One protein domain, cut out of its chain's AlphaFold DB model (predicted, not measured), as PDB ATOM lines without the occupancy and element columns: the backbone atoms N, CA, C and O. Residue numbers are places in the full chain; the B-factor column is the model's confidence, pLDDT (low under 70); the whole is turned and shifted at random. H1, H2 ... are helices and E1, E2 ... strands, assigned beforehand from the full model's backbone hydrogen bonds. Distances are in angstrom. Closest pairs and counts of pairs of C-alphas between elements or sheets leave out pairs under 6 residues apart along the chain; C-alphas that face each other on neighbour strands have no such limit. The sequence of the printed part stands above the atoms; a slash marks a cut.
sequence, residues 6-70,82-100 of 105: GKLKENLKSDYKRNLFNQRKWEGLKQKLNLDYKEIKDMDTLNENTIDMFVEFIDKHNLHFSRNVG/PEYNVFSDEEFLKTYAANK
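AT A GLANCE: This is residues 6 to 70 and 82 to 100 of the 105 residues of the protein "LtrC-like protein" of Thermoanaerobacterium thermosaccharolyticum (UniProt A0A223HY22). A narrow ribbon of two antiparallel strands, E1 and E2, runs through the middle, with H2 packed on E2, H1 and H3 paired beyond E1, and H4 by the end where E1 begins. The 84 printed residues, mostly helix, hold H1, H2, H3, E1, E2, H4 in chain order. The whole is compact, radius of gyration of the C-alphas 12.5 A, spanning 34 by 29 by 23 A.

HOW THE PARTS SIT: E1, residues 64 to 69, and E2, residues 82 to 87, are antiparallel at 161 degrees; N 66 and O 85 are within hydrogen-bond range, 2.8 A. The closest C-alphas of E2 and H2, residues 23 to 34, are Asn 85 and Leu 29, 6.9 A; of E1 and H4, residues 89 to 99, His 64 and Phe 92, 6.6 A. H1, residues 6 to 17, touches H3, residues 48 to 60, closest C-alphas Lys 13 and Glu 48, 6.1 A. In H1, H2, H3 and H4 every O i to N i+4 pair is within hydrogen-bond range.

IN THESE COORDINATES: H1 (16.8 A) begins at C-alpha 6 (-23.365, 13.722, 19.443); H4 (15.0 A) ends at C-alpha 99 (-10.426, 12.809, -2.832). H3 measures 18.5 A.

THE WHOLE: Residues 71 to 81 are not printed; C-alphas 70 and 82 are 6.4 A apart. The link H2 to H3 is long. Residues 35 to 36, 69 to 70 and 95 to 100 have pLDDT under 70.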
ATOM      1  N   GLY A   6     -21.944  13.867  19.143       85.38
ATOM      2  CA  GLY A   6     -23.365  13.722  19.443       85.38
ATOM      3  C   GLY A   6     -24.155  13.362  18.189       85.38
ATOM      4  O   GLY A   6     -24.919  12.392  18.183       85.38
ATOM      5  N   LYS A   7     -23.894  14.069  17.086       87.00
ATOM      6  CA  LYS A   7     -24.551  13.787  15.806       87.00
ATOM      7  C   LYS A   7     -24.182  12.419  15.232       87.00
ATOM      8  O   LYS A   7     -25.035  11.738  14.656       87.00
ATOM      9  N   LEU A   8     -22.934  11.993  15.407       88.25
ATOM     10  CA  LEU A   8     -22.477  10.668  15.006       88.25
ATOM     11  C   LEU A   8     -23.208   9.560  15.782       88.25
ATOM     12  O   LEU A   8     -23.690   8.612  15.157       88.25
ATOM     13  N   LYS A   9     -23.357   9.708  17.108       91.31
ATOM     14  CA  LYS A   9     -24.127   8.773  17.952       91.31
ATOM     15  C   LYS A   9     -25.564   8.632  17.456       91.31
ATOM     16  O   LYS A   9     -26.026   7.513  17.237       91.31
ATOM     17  N   GLU A  10     -26.260   9.748  17.235       91.94
ATOM     18  CA  GLU A  10     -27.643   9.735  16.735       91.94
ATOM     19  C   GLU A  10     -27.768   8.996  15.395       91.94
ATOM     20  O   GLU A  10     -28.636   8.134  15.229       91.94
ATOM     21  N   ASN A  11     -26.879   9.307  14.447       90.12
ATOM     22  CA  ASN A  11     -26.910   8.721  13.110       90.12
ATOM     23  C   ASN A  11     -26.641   7.211  13.142       90.12
ATOM     24  O   ASN A  11     -27.384   6.449  12.525       90.12
ATOM     25  N   LEU A  12     -25.633   6.763  13.899       91.56
ATOM     26  CA  LEU A  12     -25.314   5.340  14.033       91.56
ATOM     27  C   LEU A  12     -26.430   4.558  14.728       91.56
ATOM     28  O   LEU A  12     -26.769   3.463  14.284       91.56
ATOM     29  N   LYS A  13     -27.053   5.123  15.771       94.06
ATOM     30  CA  LYS A  13     -28.220   4.504  16.423       94.06
ATOM     31  C   LYS A  13     -29.410   4.402  15.474       94.06
ATOM     32  O   LYS A  13     -30.097   3.382  15.453       94.06
ATOM     33  N   SER A  14     -29.648   5.434  14.662       92.56
ATOM     34  CA  SER A  14     -30.679   5.401  13.621       92.56
ATOM     35  C   SER A  14     -30.389   4.323  12.569       92.56
ATOM     36  O   SER A  14     -31.283   3.555  12.212       92.56
ATOM     37  N   ASP A  15     -29.148   4.226  12.089       91.12
ATOM     38  CA  ASP A  15     -28.734   3.201  11.128       91.12
ATOM     39  C   ASP A  15     -28.810   1.786  11.719       91.12
ATOM     40  O   ASP A  15     -29.223   0.857  11.025       91.12
ATOM     41  N   TYR A  16     -28.483   1.618  13.001       92.62
ATOM     42  CA  TYR A  16     -28.645   0.359  13.731       92.62
ATOM     43  C   TYR A  16     -30.112  -0.070  13.807       92.62
ATOM     44  O   TYR A  16     -30.445  -1.194  13.435       92.62
ATOM     45  N   LYS A  17     -31.018   0.847  14.171       92.50
ATOM     46  CA  LYS A  17     -32.475   0.594  14.193       92.50
ATOM     47  C   LYS A  17     -33.040   0.242  12.817       92.50
ATOM     48  O   LYS A  17     -34.043  -0.459  12.722       92.50
ATOM     49  N   ARG A  18     -32.392   0.711  11.748       90.38
ATOM     50  CA  ARG A  18     -32.718   0.393  10.349       90.38
ATOM     51  C   ARG A  18     -31.973  -0.833   9.811       90.38
ATOM     52  O   ARG A  18     -32.103  -1.135   8.629       90.38
ATOM     53  N   ASN A  19     -31.193  -1.523  10.647       89.25
ATOM     54  CA  ASN A  19     -30.340  -2.660  10.283       89.25
ATOM     55  C   ASN A  19     -29.265  -2.350   9.210       89.25
ATOM     56  O   ASN A  19     -28.674  -3.260   8.623       89.25
ATOM     57  N   LEU A  20     -28.981  -1.064   8.970       90.00
ATOM     58  CA  LEU A  20     -27.933  -0.583   8.061       90.00
ATOM     59  C   LEU A  20     -26.554  -0.637   8.723       90.00
ATOM     60  O   LEU A  20     -25.555  -0.942   8.075       90.00
ATOM     61  N   PHE A  21     -26.495  -0.340  10.020       91.56
ATOM     62  CA  PHE A  21     -25.324  -0.586  10.853       91.56
ATOM     63  C   PHE A  21     -25.587  -1.838  11.685       91.56
ATOM     64  O   PHE A  21     -26.214  -1.773  12.734       91.56
ATOM     65  N   ASN A  22     -25.189  -3.000  11.172       92.81
ATOM     66  CA  ASN A  22     -25.462  -4.300  11.790       92.81
ATOM     67  C   ASN A  22     -24.180  -4.975  12.295       92.81
ATOM     68  O   ASN A  22     -23.072  -4.515  12.014       92.81
ATOM     69  N   GLN A  23     -24.329  -6.092  13.018       93.00
ATOM     70  CA  GLN A  23     -23.212  -6.822  13.633       93.00
ATOM     71  C   GLN A  23     -22.085  -7.127  12.635       93.00
ATOM     72  O   GLN A  23     -20.915  -7.004  12.972       93.00
ATOM     73  N   ARG A  24     -22.412  -7.469  11.382       91.62
ATOM     74  CA  ARG A  24     -21.401  -7.750  10.353       91.62
ATOM     75  C   ARG A  24     -20.582  -6.505   9.998       91.62
ATOM     76  O   ARG A  24     -19.367  -6.605   9.851       91.62
ATOM     77  N   LYS A  25     -21.231  -5.344   9.847       90.94
ATOM     78  CA  LYS A  25     -20.549  -4.061   9.583       90.94
ATOM     79  C   LYS A  25     -19.691  -3.647  10.783       90.94
ATOM     80  O   LYS A  25     -18.568  -3.190  10.593       90.94
ATOM     81  N   TRP A  26     -20.199  -3.867  11.996       92.00
ATOM     82  CA  TRP A  26     -19.468  -3.630  13.237       92.00
ATOM     83  C   TRP A  26     -18.207  -4.487  13.345       92.00
ATOM     84  O   TRP A  26     -17.120  -3.947  13.511       92.00
ATOM     85  N   GLU A  27     -18.314  -5.799  13.139       90.69
ATOM     86  CA  GLU A  27     -17.159  -6.703  13.152       90.69
ATOM     87  C   GLU A  27     -16.125  -6.337  12.076       90.69
ATOM     88  O   GLU A  27     -14.923  -6.378  12.331       90.69
ATOM     89  N   GLY A  28     -16.573  -5.903  10.892       89.00
ATOM     90  CA  GLY A  28     -15.679  -5.394   9.848       89.00
ATOM     91  C   GLY A  28     -14.905  -4.139  10.273       89.00
ATOM     92  O   GLY A  28     -13.706  -4.041  10.014       89.00
ATOM     93  N   LEU A  29     -15.562  -3.195  10.960       88.69
ATOM     94  CA  LEU A  29     -14.896  -2.027  11.551       88.69
ATOM     95  C   LEU A  29     -13.928  -2.431  12.661       88.69
ATOM     96  O   LEU A  29     -12.788  -1.965  12.675       88.69
ATOM     97  N   LYS A  30     -14.355  -3.328  13.557       88.06
ATOM     98  CA  LYS A  30     -13.508  -3.839  14.634       88.06
ATOM     99  C   LYS A  30     -12.250  -4.474  14.088       88.06
ATOM    100  O   LYS A  30     -11.187  -4.170  14.591       88.06
ATOM    101  N   GLN A  31     -12.332  -5.319  13.064       85.56
ATOM    102  CA  GLN A  31     -11.146  -5.966  12.499       85.56
ATOM    103  C   GLN A  31     -10.122  -4.956  11.974       85.56
ATOM    104  O   GLN A  31      -8.929  -5.160  12.187       85.56
ATOM    105  N   LYS A  32     -10.581  -3.862  11.351       81.62
ATOM    106  CA  LYS A  32      -9.700  -2.770  10.911       81.62
ATOM    107  C   LYS A  32      -9.046  -2.066  12.102       81.62
ATOM    108  O   LYS A  32      -7.841  -1.880  12.097       81.62
ATOM    109  N   LEU A  33      -9.823  -1.733  13.133       82.44
ATOM    110  CA  LEU A  33      -9.333  -0.996  14.306       82.44
ATOM    111  C   LEU A  33      -8.532  -1.854  15.292       82.44
ATOM    112  O   LEU A  33      -7.671  -1.347  15.996       82.44
ATOM    113  N   ASN A  34      -8.801  -3.153  15.362       75.31
ATOM    114  CA  ASN A  34      -8.201  -4.095  16.307       75.31
ATOM    115  C   ASN A  34      -6.697  -4.297  16.070       75.31
ATOM    116  O   ASN A  34      -5.988  -4.709  16.987       75.31
ATOM    117  N   LEU A  35      -6.201  -4.019  14.861       65.25
ATOM    118  CA  LEU A  35      -4.763  -4.019  14.593       65.25
ATOM    119  C   LEU A  35      -4.044  -2.911  15.376       65.25
ATOM    120  O   LEU A  35      -2.917  -3.124  15.820       65.25
ATOM    121  N   ASP A  36      -4.734  -1.800  15.628       69.50
ATOM    122  CA  ASP A  36      -4.164  -0.605  16.245       69.50
ATOM    123  C   ASP A  36      -4.659  -0.376  17.692       69.50
ATOM    124  O   ASP A  36      -3.947   0.219  18.500       69.50
ATOM    125  N   TYR A  37      -5.832  -0.910  18.077       78.31
ATOM    126  CA  TYR A  37      -6.498  -0.592  19.351       78.31
ATOM    127  C   TYR A  37      -7.117  -1.810  20.059       78.31
ATOM    128  O   TYR A  37      -8.177  -2.318  19.687       78.31
ATOM    129  N   LYS A  38      -6.494  -2.241  21.167       77.19
ATOM    130  CA  LYS A  38      -6.959  -3.387  21.979       77.19
ATOM    131  C   LYS A  38      -8.286  -3.143  22.711       77.19
ATOM    132  O   LYS A  38      -9.009  -4.107  22.933       77.19
ATOM    133  N   GLU A  39      -8.608  -1.893  23.054       80.12
ATOM    134  CA  GLU A  39      -9.817  -1.494  23.808       80.12
ATOM    135  C   GLU A  39     -11.130  -1.819  23.071       80.12
ATOM    136  O   GLU A  39     -12.184  -1.934  23.687       80.12
ATOM    137  N   ILE A  40     -11.078  -1.995  21.747       79.75
ATOM    138  CA  ILE A  40     -12.250  -2.349  20.939       79.75
ATOM    139  C   ILE A  40     -12.631  -3.834  21.057       79.75
ATOM    140  O   ILE A  40     -13.752  -4.214  20.707       79.75
ATOM    141  N   LYS A  41     -11.738  -4.693  21.567       71.38
ATOM    142  CA  LYS A  41     -12.025  -6.128  21.707       71.38
ATOM    143  C   LYS A  41     -13.181  -6.406  22.658       71.38
ATOM    144  O   LYS A  41     -13.968  -7.292  22.367       71.38
ATOM    145  N   ASP A  42     -13.326  -5.620  23.721       77.19
ATOM    146  CA  ASP A  42     -14.377  -5.810  24.728       77.19
ATOM    147  C   ASP A  42     -15.790  -5.444  24.218       77.19
ATOM    148  O   ASP A  42     -16.795  -5.679  24.888       77.19
ATOM    149  N   MET A  43     -15.890  -4.891  23.007       83.88
ATOM    150  CA  MET A  43     -17.135  -4.461  22.375       83.88
ATOM    151  C   MET A  43     -17.670  -5.516  21.386       83.88
ATOM    152  O   MET A  43     -17.824  -5.260  20.190       83.88
ATOM    153  N   ASP A  44     -17.918  -6.743  21.847       82.00
ATOM    154  CA  ASP A  44     -18.301  -7.859  20.963       82.00
ATOM    155  C   ASP A  44     -19.712  -7.772  20.389       82.00
ATOM    156  O   ASP A  44     -19.916  -8.043  19.207       82.00
ATOM    157  N   THR A  45     -20.687  -7.331  21.173       90.06
ATOM    158  CA  THR A  45     -22.082  -7.280  20.720       90.06
ATOM    159  C   THR A  45     -22.463  -5.868  20.302       90.06
ATOM    160  O   THR A  45     -22.369  -4.936  21.102       90.06
ATOM    161  N   LEU A  46     -22.966  -5.703  19.077       92.62
ATOM    162  CA  LEU A  46     -23.503  -4.435  18.604       92.62
ATOM    163  C   LEU A  46     -24.879  -4.160  19.225       92.62
ATOM    164  O   LEU A  46     -25.855  -4.875  18.992       92.62
ATOM    165  N   ASN A  47     -24.955  -3.074  19.983       94.31
ATOM    166  CA  ASN A  47     -26.175  -2.512  20.551       94.31
ATOM    167  C   ASN A  47     -25.994  -0.992  20.735       94.31
ATOM    168  O   ASN A  47     -24.912  -0.462  20.484       94.31
ATOM    169  N   GLU A  48     -27.037  -0.280  21.175       94.06
ATOM    170  CA  GLU A  48     -26.968   1.180  21.349       94.06
ATOM    171  C   GLU A  48     -25.898   1.633  22.361       94.06
ATOM    172  O   GLU A  48     -25.301   2.686  22.150       94.06
ATOM    173  N   ASN A  49     -25.612   0.840  23.400       93.19
ATOM    174  CA  ASN A  49     -24.556   1.139  24.371       93.19
ATOM    175  C   ASN A  49     -23.161   0.985  23.746       93.19
ATOM    176  O   ASN A  49     -22.312   1.860  23.882       93.19
ATOM    177  N   THR A  50     -22.940  -0.082  22.978       92.81
ATOM    178  CA  THR A  50     -21.687  -0.283  22.240       92.81
ATOM    179  C   THR A  50     -21.449   0.827  21.213       92.81
ATOM    180  O   THR A  50     -20.313   1.243  21.015       92.81
ATOM    181  N   ILE A  51     -22.512   1.349  20.588       93.44
ATOM    182  CA  ILE A  51     -22.419   2.511  19.692       93.44
ATOM    183  C   ILE A  51     -21.955   3.755  20.456       93.44
ATOM    184  O   ILE A  51     -21.084   4.470  19.964       93.44
ATOM    185  N   ASP A  52     -22.500   4.011  21.649       92.69
ATOM    186  CA  ASP A  52     -22.067   5.146  22.470       92.69
ATOM    187  C   ASP A  52     -20.586   5.030  22.843       92.69
ATOM    188  O   ASP A  52     -19.828   5.968  22.584       92.69
ATOM    189  N   MET A  53     -20.172   3.861  23.341       92.31
ATOM    190  CA  MET A  53     -18.778   3.572  23.698       92.31
ATOM    191  C   MET A  53     -17.836   3.694  22.494       92.31
ATOM    192  O   MET A  53     -16.723   4.201  22.616       92.31
ATOM    193  N   PHE A  54     -18.273   3.249  21.316       91.94
ATOM    194  CA  PHE A  54     -17.494   3.355  20.088       91.94
ATOM    195  C   PHE A  54     -17.266   4.810  19.666       91.94
ATOM    196  O   PHE A  54     -16.162   5.164  19.254       91.94
ATOM    197  N   VAL A  55     -18.279   5.671  19.784       91.12
ATOM    198  CA  VAL A  55     -18.104   7.091  19.452       91.12
ATOM    199  C   VAL A  55     -17.203   7.790  20.469       91.12
ATOM    200  O   VAL A  55     -16.338   8.563  20.073       91.12
ATOM    201  N   GLU A  56     -17.328   7.470  21.758       90.88
ATOM    202  CA  GLU A  56     -16.397   7.979  22.777       90.88
ATOM    203  C   GLU A  56     -14.957   7.525  22.520       90.88
ATOM    204  O   GLU A  56     -14.014   8.289  22.715       90.88
ATOM    205  N   PHE A  57     -14.778   6.294  22.040       90.50
ATOM    206  CA  PHE A  57     -13.480   5.787  21.608       90.50
ATOM    207  C   PHE A  57     -12.917   6.592  20.424       90.50
ATOM    208  O   PHE A  57     -11.741   6.955  20.449       90.50
ATOM    209  N   ILE A  58     -13.743   6.907  19.416       89.00
ATOM    210  CA  ILE A  58     -13.337   7.743  18.276       89.00
ATOM    211  C   ILE A  58     -12.844   9.107  18.765       89.00
ATOM    212  O   ILE A  58     -11.763   9.532  18.362       89.00
ATOM    213  N   ASP A  59     -13.590   9.757  19.660       87.00
ATOM    214  CA  ASP A  59     -13.203  11.054  20.224       87.00
ATOM    215  C   ASP A  59     -11.905  10.966  21.025       87.00
ATOM    216  O   ASP A  59     -10.984  11.757  20.821       87.00
ATOM    217  N   LYS A  60     -11.808   9.977  21.923       88.38
ATOM    218  CA  LYS A  60     -10.648   9.772  22.803       88.38
ATOM    219  C   LYS A  60      -9.347   9.623  22.016       88.38
ATOM    220  O   LYS A  60      -8.310  10.113  22.457       88.38
ATOM    221  N   HIS A  61      -9.404   8.937  20.876       86.19
ATOM    222  CA  HIS A  61      -8.245   8.669  20.021       86.19
ATOM    223  C   HIS A  61      -8.103   9.659  18.858       86.19
ATOM    224  O   HIS A  61      -7.258   9.453  17.993       86.19
ATOM    225  N   ASN A  62      -8.898  10.739  18.837       85.75
ATOM    226  CA  ASN A  62      -8.940  11.728  17.752       85.75
ATOM    227  C   ASN A  62      -9.084  11.087  16.360       85.75
ATOM    228  O   ASN A  62      -8.455  11.502  15.390       85.75
ATOM    229  N   LEU A  63      -9.907  10.047  16.251       87.19
ATOM    230  CA  LEU A  63     -10.131   9.353  14.991       87.19
ATOM    231  C   LEU A  63     -11.190  10.062  14.144       87.19
ATOM    232  O   LEU A  63     -12.064  10.792  14.616       87.19
ATOM    233  N   HIS A  64     -11.127   9.814  12.845       85.94
ATOM    234  CA  HIS A  64     -12.034  10.376  11.860       85.94
ATOM    235  C   HIS A  64     -12.993   9.306  11.353       85.94
ATOM    236  O   HIS A  64     -12.578   8.327  10.742       85.94
ATOM    237  N   PHE A  65     -14.291   9.509  11.567       86.12
ATOM    238  CA  PHE A  65     -15.336   8.624  11.060       86.12
ATOM    239  C   PHE A  65     -15.882   9.109   9.714       86.12
ATOM    240  O   PHE A  65     -16.117  10.304   9.524       86.12
ATOM    241  N   SER A  66     -16.151   8.178   8.800       83.88
ATOM    242  CA  SER A  66     -16.867   8.444   7.554       83.88
ATOM    243  C   SER A  66     -17.912   7.371   7.272       83.88
ATOM    244  O   SER A  66     -17.698   6.181   7.506       83.88
ATOM    245  N   ARG A  67     -19.035   7.814   6.708       83.94
ATOM    246  CA  ARG A  67     -20.108   6.971   6.190       83.94
ATOM    247  C   ARG A  67     -20.304   7.297   4.717       83.94
ATOM    248  O   ARG A  67     -20.858   8.342   4.383       83.94
ATOM    249  N   ASN A  68     -19.895   6.382   3.852       76.00
ATOM    250  CA  ASN A  68     -20.128   6.484   2.422       76.00
ATOM    251  C   ASN A  68     -21.449   5.802   2.085       76.00
ATOM    252  O   ASN A  68     -21.636   4.616   2.338       76.00
ATOM    253  N   VAL A  69     -22.370   6.549   1.490       68.56
ATOM    254  CA  VAL A  69     -23.538   5.974   0.822       68.56
ATOM    255  C   VAL A  69     -23.151   5.768  -0.638       68.56
ATOM    256  O   VAL A  69     -23.022   6.727  -1.394       68.56
ATOM    257  N   GLY A  70     -22.844   4.530  -1.022       53.12
ATOM    258  CA  GLY A  70     -22.459   4.224  -2.396       53.12
ATOM    259  C   GLY A  70     -23.552   4.630  -3.391       53.12
ATOM    260  O   GLY A  70     -24.687   4.188  -3.266       53.12
ATOM    261  N   PRO A  82     -24.777   1.391   3.225       82.00
ATOM    262  CA  PRO A  82     -23.703   2.285   3.611       82.00
ATOM    263  C   PRO A  82     -22.429   1.508   3.956       82.00
ATOM    264  O   PRO A  82     -22.444   0.424   4.556       82.00
ATOM    265  N   GLU A  83     -21.300   2.116   3.624       84.62
ATOM    266  CA  GLU A  83     -19.979   1.701   4.064       84.62
ATOM    267  C   GLU A  83     -19.482   2.640   5.157       84.62
ATOM    268  O   GLU A  83     -19.564   3.862   5.035       84.62
ATOM    269  N   TYR A  84     -18.939   2.062   6.223       87.25
ATOM    270  CA  TYR A  84     -18.437   2.801   7.373       87.25
ATOM    271  C   TYR A  84     -16.930   2.620   7.462       87.25
ATOM    272  O   TYR A  84     -16.420   1.504   7.335       87.25
ATOM    273  N   ASN A  85     -16.220   3.720   7.677       86.06
ATOM    274  CA  ASN A  85     -14.770   3.736   7.774       86.06
ATOM    275  C   ASN A  85     -14.330   4.628   8.932       86.06
ATOM    276  O   ASN A  85     -14.976   5.629   9.241       86.06
ATOM    277  N   VAL A  86     -13.213   4.253   9.544       87.00
ATOM    278  CA  VAL A  86     -12.526   5.037  10.567       87.00
ATOM    279  C   VAL A  86     -11.088   5.206  10.116       87.00
ATOM    280  O   VAL A  86     -10.496   4.258   9.605       87.00
ATOM    281  N   PHE A  87     -10.562   6.409  10.280       83.94
ATOM    282  CA  PHE A  87      -9.232   6.798   9.844       83.94
ATOM    283  C   PHE A  87      -8.492   7.455  11.004       83.94
ATOM    284  O   PHE A  87      -9.090   8.212  11.771       83.94
ATOM    285  N   SER A  88      -7.189   7.212  11.097       83.75
ATOM    286  CA  SER A  88      -6.291   8.103  11.837       83.75
ATOM    287  C   SER A  88      -6.209   9.480  11.161       83.75
ATOM    288  O   SER A  88      -6.558   9.622   9.987       83.75
ATOM    289  N   ASP A  89      -5.702  10.493  11.867       80.25
ATOM    290  CA  ASP A  89      -5.455  11.822  11.283       80.25
ATOM    291  C   ASP A  89      -4.584  11.751  10.018       80.25
ATOM    292  O   ASP A  89      -4.882  12.392   9.010       80.25
ATOM    293  N   GLU A  90      -3.533  10.925  10.026       80.75
ATOM    294  CA  GLU A  90      -2.638  10.764   8.876       80.75
ATOM    295  C   GLU A  90      -3.343  10.145   7.662       80.75
ATOM    296  O   GLU A  90      -3.176  10.609   6.529       80.75
ATOM    297  N   GLU A  91      -4.140   9.097   7.875       80.25
ATOM    298  CA  GLU A  91      -4.921   8.454   6.814       80.25
ATOM    299  C   GLU A  91      -6.039   9.356   6.307       80.25
ATOM    300  O   GLU A  91      -6.305   9.402   5.102       80.25
ATOM    301  N   PHE A  92      -6.673  10.097   7.214       80.50
ATOM    302  CA  PHE A  92      -7.696  11.063   6.878       80.50
ATOM    303  C   PHE A  92      -7.123  12.161   5.983       80.50
ATOM    304  O   PHE A  92      -7.670  12.411   4.912       80.50
ATOM    305  N   LEU A  93      -5.988  12.760   6.357       76.81
ATOM    306  CA  LEU A  93      -5.324  13.790   5.557       76.81
ATOM    307  C   LEU A  93      -4.904  13.267   4.179       76.81
ATOM    308  O   LEU A  93      -5.124  13.954   3.181       76.81
ATOM    309  N   LYS A  94      -4.369  12.040   4.093       77.62
ATOM    310  CA  LYS A  94      -4.028  11.396   2.809       77.62
ATOM    311  C   LYS A  94      -5.269  11.165   1.942       77.62
ATOM    312  O   LYS A  94      -5.270  11.511   0.761       77.62
ATOM    313  N   THR A  95      -6.335  10.621   2.525       69.81
ATOM    314  CA  THR A  95      -7.582  10.296   1.812       69.81
ATOM    315  C   THR A  95      -8.322  11.555   1.370       69.81
ATOM    316  O   THR A  95      -8.793  11.623   0.235       69.81
ATOM    317  N   TYR A  96      -8.382  12.570   2.234       67.12
ATOM    318  CA  TYR A  96      -8.981  13.873   1.957       67.12
ATOM    319  C   TYR A  96      -8.191  14.646   0.897       67.12
ATOM    320  O   TYR A  96      -8.785  15.203  -0.024       67.12
ATOM    321  N   ALA A  97      -6.853  14.635   0.961       61.56
ATOM    322  CA  ALA A  97      -6.011  15.243  -0.069       61.56
ATOM    323  C   ALA A  97      -6.207  14.572  -1.439       61.56
ATOM    324  O   ALA A  97      -6.285  15.269  -2.450       61.56
ATOM    325  N   ALA A  98      -6.347  13.242  -1.472       62.25
ATOM    326  CA  ALA A  98      -6.561  12.484  -2.703       62.25
ATOM    327  C   ALA A  98      -7.986  12.618  -3.280       62.25
ATOM    328  O   ALA A  98      -8.158  12.549  -4.495       62.25
ATOM    329  N   ASN A  99      -9.007  12.827  -2.437       58.91
ATOM    330  CA  ASN A  99     -10.426  12.809  -2.832       58.91
ATOM    331  C   ASN A  99     -11.168  14.134  -2.600       58.91
ATOM    332  O   ASN A  99     -12.399  14.153  -2.543       58.91
ATOM    333  N   LYS A 100     -10.447  15.255  -2.501       51.28
ATOM    334  CA  LYS A 100     -10.977  16.583  -2.137       51.28
ATOM    335  C   LYS A 100     -12.196  17.057  -2.958       51.28
ATOM    336  O   LYS A 100     -12.929  17.920  -2.496       51.28
TER     337      LYS A 100